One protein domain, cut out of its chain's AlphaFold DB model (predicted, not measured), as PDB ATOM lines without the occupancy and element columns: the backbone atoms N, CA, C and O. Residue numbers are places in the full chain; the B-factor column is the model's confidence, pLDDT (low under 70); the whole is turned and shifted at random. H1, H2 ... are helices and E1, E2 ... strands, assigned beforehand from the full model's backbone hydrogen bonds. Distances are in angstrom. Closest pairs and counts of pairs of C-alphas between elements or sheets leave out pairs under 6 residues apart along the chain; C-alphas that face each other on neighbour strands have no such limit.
ATOM      1  N   ALA A  10      42.955  21.891  -0.617       58.06
ATOM      2  CA  ALA A  10      43.252  21.456  -1.984       58.06
ATOM      3  C   ALA A  10      44.729  21.040  -2.156       58.06
ATOM      4  O   ALA A  10      45.007  20.015  -2.778       58.06
ATOM      5  N   THR A  11      45.677  21.739  -1.522       65.31
ATOM      6  CA  THR A  11      47.089  21.323  -1.461       65.31
ATOM      7  C   THR A  11      47.243  20.020  -0.683       65.31
ATOM      8  O   THR A  11      47.959  19.124  -1.127       65.31
ATOM      9  N   MET A  12      46.520  19.853   0.434       67.94
ATOM     10  CA  MET A  12      46.509  18.570   1.147       67.94
ATOM     11  C   MET A  12      46.023  17.435   0.245       67.94
ATOM     12  O   MET A  12      46.624  16.366   0.245       67.94
ATOM     13  N   SER A  13      45.006  17.672  -0.590       68.50
ATOM     14  CA  SER A  13      44.557  16.668  -1.557       68.50
ATOM     15  C   SER A  13      45.680  16.239  -2.514       68.50
ATOM     16  O   SER A  13      45.772  15.062  -2.844       68.50
ATOM     17  N   VAL A  14      46.578  17.147  -2.916       71.75
ATOM     18  CA  VAL A  14      47.753  16.817  -3.744       71.75
ATOM     19  C   VAL A  14      48.768  15.984  -2.960       71.75
ATOM     20  O   VAL A  14      49.285  15.011  -3.503       71.75
ATOM     21  N   LEU A  15      49.009  16.305  -1.683       76.44
ATOM     22  CA  LEU A  15      49.892  15.520  -0.805       76.44
ATOM     23  C   LEU A  15      49.381  14.085  -0.587       76.44
ATOM     24  O   LEU A  15      50.176  13.177  -0.364       76.44
ATOM     25  N   PHE A  16      48.066  13.874  -0.681       79.25
ATOM     26  CA  PHE A  16      47.427  12.559  -0.581       79.25
ATOM     27  C   PHE A  16      47.306  11.809  -1.917       79.25
ATOM     28  O   PHE A  16      46.617  10.786  -1.966       79.25
ATOM     29  N   LYS A  17      47.953  12.288  -2.991       78.12
ATOM     30  CA  LYS A  17      48.097  11.548  -4.252       78.12
ATOM     31  C   LYS A  17      49.495  10.956  -4.402       78.12
ATOM     32  O   LYS A  17      50.478  11.608  -4.039       78.12
ATOM     33  N   PRO A  18      49.625   9.819  -5.102       80.75
ATOM     34  CA  PRO A  18      50.892   9.438  -5.703       80.75
ATOM     35  C   PRO A  18      51.458  10.562  -6.592       80.75
ATOM     36  O   PRO A  18      50.692  11.225  -7.300       80.75
ATOM     37  N   PRO A  19      52.785  10.794  -6.576       85.94
ATOM     38  CA  PRO A  19      53.805  10.009  -5.870       85.94
ATOM     39  C   PRO A  19      54.046  10.427  -4.405       85.94
ATOM     40  O   PRO A  19      54.887   9.826  -3.745       85.94
ATOM     41  N   LEU A  20      53.366  11.460  -3.898       81.44
ATOM     42  CA  LEU A  20      53.604  12.003  -2.552       81.44
ATOM     43  C   LEU A  20      53.027  11.115  -1.440       81.44
ATOM     44  O   LEU A  20      53.546  11.102  -0.325       81.44
ATOM     45  N   SER A  21      52.012  10.318  -1.763       84.00
ATOM     46  CA  SER A  21      51.521   9.207  -0.953       84.00
ATOM     47  C   SER A  21      51.678   7.876  -1.696       84.00
ATOM     48  O   SER A  21      51.696   7.828  -2.927       84.00
ATOM     49  N   LYS A  22      51.772   6.768  -0.948       86.69
ATOM     50  CA  LYS A  22      51.855   5.416  -1.531       86.69
ATOM     51  C   LYS A  22      50.582   5.039  -2.299       86.69
ATOM     52  O   LYS A  22      50.663   4.462  -3.376       86.69
ATOM     53  N   ASP A  23      49.433   5.415  -1.746       87.94
ATOM     54  CA  ASP A  23      48.104   5.168  -2.301       87.94
ATOM     55  C   ASP A  23      47.347   6.495  -2.426       87.94
ATOM     56  O   ASP A  23      47.641   7.449  -1.700       87.94
ATOM     57  N   ASP A  24      46.346   6.565  -3.304       82.88
ATOM     58  CA  ASP A  24      45.467   7.733  -3.395       82.88
ATOM     59  C   ASP A  24      44.519   7.781  -2.189       82.88
ATOM     60  O   ASP A  24      43.546   7.036  -2.100       82.88
ATOM     61  N   GLN A  25      44.839   8.649  -1.231       82.25
ATOM     62  CA  GLN A  25      44.109   8.796   0.029       82.25
ATOM     63  C   GLN A  25      43.157   9.997   0.011       82.25
ATOM     64  O   GLN A  25      42.512  10.286   1.017       82.25
ATOM     65  N   ARG A  26      43.015  10.697  -1.121       74.81
ATOM     66  CA  ARG A  26      42.172  11.902  -1.219       74.81
ATOM     67  C   ARG A  26      40.719  11.679  -0.858       74.81
ATOM     68  O   ARG A  26      40.093  12.564  -0.288       74.81
ATOM     69  N   GLY A  27      40.193  10.496  -1.170       75.25
ATOM     70  CA  GLY A  27      38.820  10.126  -0.834       75.25
ATOM     71  C   GLY A  27      38.532  10.161   0.670       75.25
ATOM     72  O   GLY A  27      37.373  10.209   1.057       75.25
ATOM     73  N   ARG A  28      39.574  10.167   1.513       76.81
ATOM     74  CA  ARG A  28      39.459  10.223   2.975       76.81
ATOM     75  C   ARG A  28      39.390  11.634   3.548       76.81
ATOM     76  O   ARG A  28      39.196  11.765   4.751       76.81
ATOM     77  N   LEU A  29      39.591  12.669   2.731       73.44
ATOM     78  CA  LEU A  29      39.579  14.048   3.198       73.44
ATOM     79  C   LEU A  29      38.534  14.861   2.438       73.44
ATOM     80  O   LEU A  29      38.574  14.976   1.215       73.44
ATOM     81  N   LEU A  30      37.608  15.444   3.194       75.50
ATOM     82  CA  LEU A  30      36.677  16.453   2.712       75.50
ATOM     83  C   LEU A  30      37.260  17.822   3.050       75.50
ATOM     84  O   LEU A  30      37.529  18.123   4.213       75.50
ATOM     85  N   THR A  31      37.495  18.642   2.030       72.56
ATOM     86  CA  THR A  31      37.951  20.021   2.232       72.56
ATOM     87  C   THR A  31      36.745  20.933   2.343       72.56
ATOM     88  O   THR A  31      35.723  20.685   1.716       72.56
ATOM     89  N   PHE A  32      36.858  22.009   3.113       70.56
ATOM     90  CA  PHE A  32      35.769  22.971   3.302       70.56
ATOM     91  C   PHE A  32      36.121  24.386   2.840       70.56
ATOM     92  O   PHE A  32      35.303  25.298   2.923       70.56
ATOM     93  N   GLU A  33      37.367  24.567   2.417       65.06
ATOM     94  CA  GLU A  33      37.933  25.850   2.026       65.06
ATOM     95  C   GLU A  33      37.716  26.066   0.527       65.06
ATOM     96  O   GLU A  33      37.703  25.078  -0.217       65.06
ATOM     97  N   PRO A  34      37.594  27.324   0.074       59.12
ATOM     98  CA  PRO A  34      37.623  27.623  -1.347       59.12
ATOM     99  C   PRO A  34      38.894  27.058  -1.992       59.12
ATOM    100  O   PRO A  34      39.959  26.948  -1.377       59.12
ATOM    101  N   ALA A  35      38.754  26.629  -3.244       57.31
ATOM    102  CA  ALA A  35      39.697  25.744  -3.919       57.31
ATOM    103  C   ALA A  35      41.120  26.304  -4.079       57.31
ATOM    104  O   ALA A  35      42.062  25.538  -4.281       57.31
ATOM    105  N   THR A  36      41.289  27.625  -4.046       60.19
ATOM    106  CA  THR A  36      42.526  28.277  -4.490       60.19
ATOM    107  C   THR A  36      42.909  29.440  -3.582       60.19
ATOM    108  O   THR A  36      43.873  29.327  -2.825       60.19
ATOM    109  N   TYR A  37      42.148  30.526  -3.629       62.88
ATOM    110  CA  TYR A  37      42.365  31.761  -2.883       62.88
ATOM    111  C   TYR A  37      41.173  31.981  -1.946       62.88
ATOM    112  O   TYR A  37      40.272  31.155  -1.928       62.88
ATOM    113  N   GLY A  38      41.188  33.023  -1.117       65.00
ATOM    114  CA  GLY A  38      40.040  33.391  -0.285       65.00
ATOM    115  C   GLY A  38      40.372  33.603   1.177       65.00
ATOM    116  O   GLY A  38      41.476  33.313   1.647       65.00
ATOM    117  N   GLN A  39      39.414  34.174   1.905       77.25
ATOM    118  CA  GLN A  39      39.571  34.396   3.333       77.25
ATOM    119  C   GLN A  39      39.657  33.036   4.031       77.25
ATOM    120  O   GLN A  39      38.715  32.249   4.013       77.25
ATOM    121  N   SER A  40      40.796  32.768   4.669       78.75
ATOM    122  CA  SER A  40      41.130  31.459   5.248       78.75
ATOM    123  C   SER A  40      40.210  31.016   6.383       78.75
ATOM    124  O   SER A  40      40.257  29.859   6.784       78.75
ATOM    125  N   ASP A  41      39.368  31.903   6.899       86.44
ATOM    126  CA  ASP A  41      38.373  31.578   7.916       86.44
ATOM    127  C   ASP A  41      36.988  31.280   7.322       86.44
ATOM    128  O   ASP A  41      36.128  30.802   8.050       86.44
ATOM    129  N   LEU A  42      36.769  31.511   6.019       87.69
ATOM    130  CA  LEU A  42      35.478  31.254   5.382       87.69
ATOM    131  C   LEU A  42      35.253  29.768   5.072       87.69
ATOM    132  O   LEU A  42      36.178  29.033   4.712       87.69
ATOM    133  N   ILE A  43      34.001  29.336   5.218       87.94
ATOM    134  CA  ILE A  43      33.511  27.977   4.976       87.94
ATOM    135  C   ILE A  43      32.051  28.027   4.513       87.94
ATOM    136  O   ILE A  43      31.294  28.844   5.020       87.94
ATOM    137  N   SER A  44      31.650  27.152   3.582       87.62
ATOM    138  CA  SER A  44      30.259  27.030   3.102       87.62
ATOM    139  C   SER A  44      29.347  26.445   4.202       87.62
ATOM    140  O   SER A  44      29.468  25.254   4.533       87.62
ATOM    141  N   PRO A  45      28.426  27.239   4.789       88.94
ATOM    142  CA  PRO A  45      27.562  26.763   5.872       88.94
ATOM    143  C   PRO A  45      26.626  25.627   5.443       88.94
ATOM    144  O   PRO A  45      26.428  24.667   6.191       88.94
ATOM    145  N   GLY A  46      26.059  25.702   4.238       87.50
ATOM    146  CA  GLY A  46      25.150  24.703   3.685       87.50
ATOM    147  C   GLY A  46      25.811  23.335   3.562       87.50
ATOM    148  O   GLY A  46      25.235  22.323   3.978       87.50
ATOM    149  N   ARG A  47      27.065  23.295   3.096       86.06
ATOM    150  CA  ARG A  47      27.847  22.057   3.031       86.06
ATOM    151  C   ARG A  47      28.145  21.487   4.415       86.06
ATOM    152  O   ARG A  47      27.983  20.282   4.611       86.06
ATOM    153  N   VAL A  48      28.519  22.328   5.385       89.81
ATOM    154  CA  VAL A  48      28.723  21.898   6.783       89.81
ATOM    155  C   VAL A  48      27.449  21.270   7.338       89.81
ATOM    156  O   VAL A  48      27.487  20.142   7.828       89.81
ATOM    157  N   ARG A  49      26.302  21.949   7.207       90.31
ATOM    158  CA  ARG A  49      25.001  21.439   7.671       90.31
ATOM    159  C   ARG A  49      24.640  20.106   7.017       90.31
ATOM    160  O   ARG A  49      24.150  19.212   7.706       90.31
ATOM    161  N   SER A  50      24.895  19.954   5.716       87.50
ATOM    162  CA  SER A  50      24.650  18.700   4.993       87.50
ATOM    163  C   SER A  50      25.485  17.547   5.554       87.50
ATOM    164  O   SER A  50      24.946  16.473   5.808       87.50
ATOM    165  N   LEU A  51      26.781  17.770   5.784       88.12
ATOM    166  CA  LEU A  51      27.704  16.742   6.277       88.12
ATOM    167  C   LEU A  51      27.451  16.394   7.751       88.12
ATOM    168  O   LEU A  51      27.404  15.217   8.098       88.12
ATOM    169  N   VAL A  52      27.158  17.385   8.601       91.75
ATOM    170  CA  VAL A  52      26.669  17.138   9.972       91.75
ATOM    171  C   VAL A  52      25.365  16.341   9.939       91.75
ATOM    172  O   VAL A  52      25.179  15.403  10.709       91.75
ATOM    173  N   GLY A  53      24.461  16.674   9.014       90.25
ATOM    174  CA  GLY A  53      23.215  15.943   8.803       90.25
ATOM    175  C   GLY A  53      23.408  14.489   8.360       90.25
ATOM    176  O   GLY A  53      22.538  13.671   8.660       90.25
ATOM    177  N   ALA A  54      24.523  14.187   7.689       90.25
ATOM    178  CA  ALA A  54      24.941  12.848   7.280       90.25
ATOM    179  C   ALA A  54      25.723  12.088   8.371       90.25
ATOM    180  O   ALA A  54      25.961  10.893   8.218       90.25
ATOM    181  N   GLY A  55      26.078  12.748   9.480       91.00
ATOM    182  CA  GLY A  55      26.825  12.142  10.585       91.00
ATOM    183  C   GLY A  55      28.341  12.099  10.376       91.00
ATOM    184  O   GLY A  55      29.018  11.327  11.050       91.00
ATOM    185  N   GLU A  56      28.876  12.912   9.463       89.44
ATOM    186  CA  GLU A  56      30.319  12.985   9.226       89.44
ATOM    187  C   GLU A  56      31.057  13.587  10.433       89.44
ATOM    188  O   GLU A  56      30.574  14.557  11.032       89.44
ATOM    189  N   PRO A  57      32.234  13.052  10.808       89.44
ATOM    190  CA  PRO A  57      33.019  13.589  11.906       89.44
ATOM    191  C   PRO A  57      33.751  14.872  11.492       89.44
ATOM    192  O   PRO A  57      34.310  14.972  10.399       89.44
ATOM    193  N   PHE A  58      33.807  15.842  12.404       90.12
ATOM    194  CA  PHE A  58      34.530  17.098  12.213       90.12
ATOM    195  C   PHE A  58      35.731  17.170  13.146       90.12
ATOM    196  O   PHE A  58      35.682  16.714  14.289       90.12
ATOM    197  N   PHE A  59      36.807  17.785  12.660       88.56
ATOM    198  CA  PHE A  59      38.034  17.977  13.420       88.56
ATOM    199  C   PHE A  59      38.556  19.395  13.225       88.56
ATOM    200  O   PHE A  59      38.507  19.948  12.126       88.56
ATOM    201  N   TYR A  60      39.100  19.957  14.295       85.81
ATOM    202  CA  TYR A  60      39.883  21.183  14.280       85.81
ATOM    203  C   TYR A  60      41.356  20.837  14.485       85.81
ATOM    204  O   TYR A  60      41.691  20.010  15.332       85.81
ATOM    205  N   PHE A  61      42.247  21.478  13.731       83.88
ATOM    206  CA  PHE A  61      43.681  21.315  13.931       83.88
ATOM    207  C   PHE A  61      44.196  22.306  14.979       83.88
ATOM    208  O   PHE A  61      44.365  23.497  14.705       83.88
ATOM    209  N   ASP A  62      44.463  21.802  16.182       83.75
ATOM    210  CA  ASP A  62      45.082  22.557  17.264       83.75
ATOM    211  C   ASP A  62      46.575  22.735  16.987       83.75
ATOM    212  O   ASP A  62      47.382  21.826  17.181       83.75
ATOM    213  N   ARG A  63      46.938  23.936  16.536       82.44
ATOM    214  CA  ARG A  63      48.318  24.295  16.186       82.44
ATOM    215  C   ARG A  63      49.251  24.380  17.387       82.44
ATOM    216  O   ARG A  63      50.451  24.220  17.204       82.44
ATOM    217  N   SER A  64      48.735  24.643  18.587       87.75
ATOM    218  CA  SER A  64      49.574  24.729  19.784       87.75
ATOM    219  C   SER A  64      50.120  23.356  20.165       87.75
ATOM    220  O   SER A  64      51.263  23.250  20.598       87.75
ATOM    221  N   ASN A  65      49.319  22.311  19.943       90.62
ATOM    222  CA  ASN A  65      49.657  20.931  20.290       90.62
ATOM    223  C   ASN A  65      49.896  20.025  19.067       90.62
ATOM    224  O   ASN A  65      50.162  18.840  19.233       90.62
ATOM    225  N   TYR A  66      49.797  20.564  17.846       84.25
ATOM    226  CA  TYR A  66      49.920  19.843  16.571       84.25
ATOM    227  C   TYR A  66      49.026  18.595  16.466       84.25
ATOM    228  O   TYR A  66      49.446  17.556  15.958       84.25
ATOM    229  N   GLN A  67      47.776  18.694  16.922       88.94
ATOM    230  CA  GLN A  67      46.845  17.562  16.977       88.94
ATOM    231  C   GLN A  67      45.486  17.885  16.349       88.94
ATOM    232  O   GLN A  67      45.034  19.030  16.354       88.94
ATOM    233  N   LEU A  68      44.812  16.856  15.833       84.81
ATOM    234  CA  LEU A  68      43.409  16.947  15.430       84.81
ATOM    235  C   LEU A  68      42.521  16.730  16.654       84.81
ATOM    236  O   LEU A  68      42.555  15.672  17.277       84.81
ATOM    237  N   VAL A  69      41.715  17.735  16.983       90.44
ATOM    238  CA  VAL A  69      40.753  17.699  18.085       90.44
ATOM    239  C   VAL A  69      39.355  17.496  17.497       90.44
ATOM    240  O   VAL A  69      38.969  18.274  16.618       90.44
ATOM    241  N   PRO A  70      38.591  16.484  17.942       93.00
ATOM    242  CA  PRO A  70      37.207  16.306  17.513       93.00
ATOM    243  C   PRO A  70      36.358  17.554  17.788       93.00
ATOM    244  O   PRO A  70      36.509  18.195  18.827       93.00
ATOM    245  N   LEU A  71      35.464  17.880  16.854       93.44
ATOM    246  CA  LEU A  71      34.424  18.894  17.010       93.44
ATOM    247  C   LEU A  71      33.051  18.219  17.013       93.44
ATOM    248  O   LEU A  71      32.693  17.507  16.072       93.44
ATOM    249  N   HIS A  72      32.251  18.490  18.037       94.19
ATOM    250  CA  HIS A  72      30.907  17.952  18.195       94.19
ATOM    251  C   HIS A  72      29.862  18.951  17.687       94.19
ATOM    252  O   HIS A  72      29.153  19.605  18.453       94.19
TER     253      HIS A  72
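AT A GLANCE: This is residues 10 to 72 of the 308 residues of an uncharacterized protein of bacterium ADurb.Bin425 (UniProt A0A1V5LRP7). A short helix, H1, a longer helix, H2, and a two-stranded hairpin, E1 and E2, sit at the three corners of a loose triangle, with residues 29 to 31 of a long unnamed stretch between them. That stretch, residues 16 to 44, joins the two helices, and its residues 18 to 23 stick out beyond H1. The printed part has 63 residues, with two named helices and two named strands in the order H1, H2, E1, E2; the sheet has the order E1 - E2 and is antiparallel. The class is mixed, helices and strands, with 26 residues, under half, in named elements. The whole is only just loose, close to compact, with a radius of gyration of the C-alphas of 13.2 A and spans of 33 by 27 by 26 A.

IN THESE COORDINATES: H1 is residues 10 to 15, 9.0 A from first to last C-alpha, and begins at C-alpha 10 at (43.252, 21.456, -1.984). Residues 16 to 44 follow with no named element. H2 is residues 45 to 54, 14.2 A long, beginning at C-alpha 45 at (27.562, 26.763, 5.872). E1 is residues 58 to 62, 12.9 A long. E2 is residues 67 to 71, 12.5 A long, and ends at C-alpha 71 at (34.424, 18.894, 17.010).

HOW THE PARTS SIT: E1 and E2 form a hairpin of antiparallel neighbour strands, with 141 degrees between their N-to-C directions. The C-alphas of Phe 59 and Pro 70 face each other at 4.5 A, and those of Asp 62 and Gln 67 at 5.3 A. N 60 and O 69 are within hydrogen-bond range at 2.9 A, and N 71 and O 58 at 2.8 A. A tight link of 3 residues joins H2 to E1. H2 is apart from E2. H1 is apart from H2, E1 and E2. In H1 and H2 every O i to N i+4 pair is within hydrogen-bond range.

THE WHOLE: The two C-alphas farthest apart are those of Pro 19 and Gly 53, at 34.4 A. The first and last printed C-alphas, of Ala 10 and His 72, are 23.9 A apart. The printed part has no cut. The link from H1 to H2 is long, with 29 residues, and the link from E1 to E2 is tight, with 4. Residues 18 to 23 stand free. The mean pLDDT of the printed part is 81.2, and it is under 70 at residues 10 to 13 and 33 to 38.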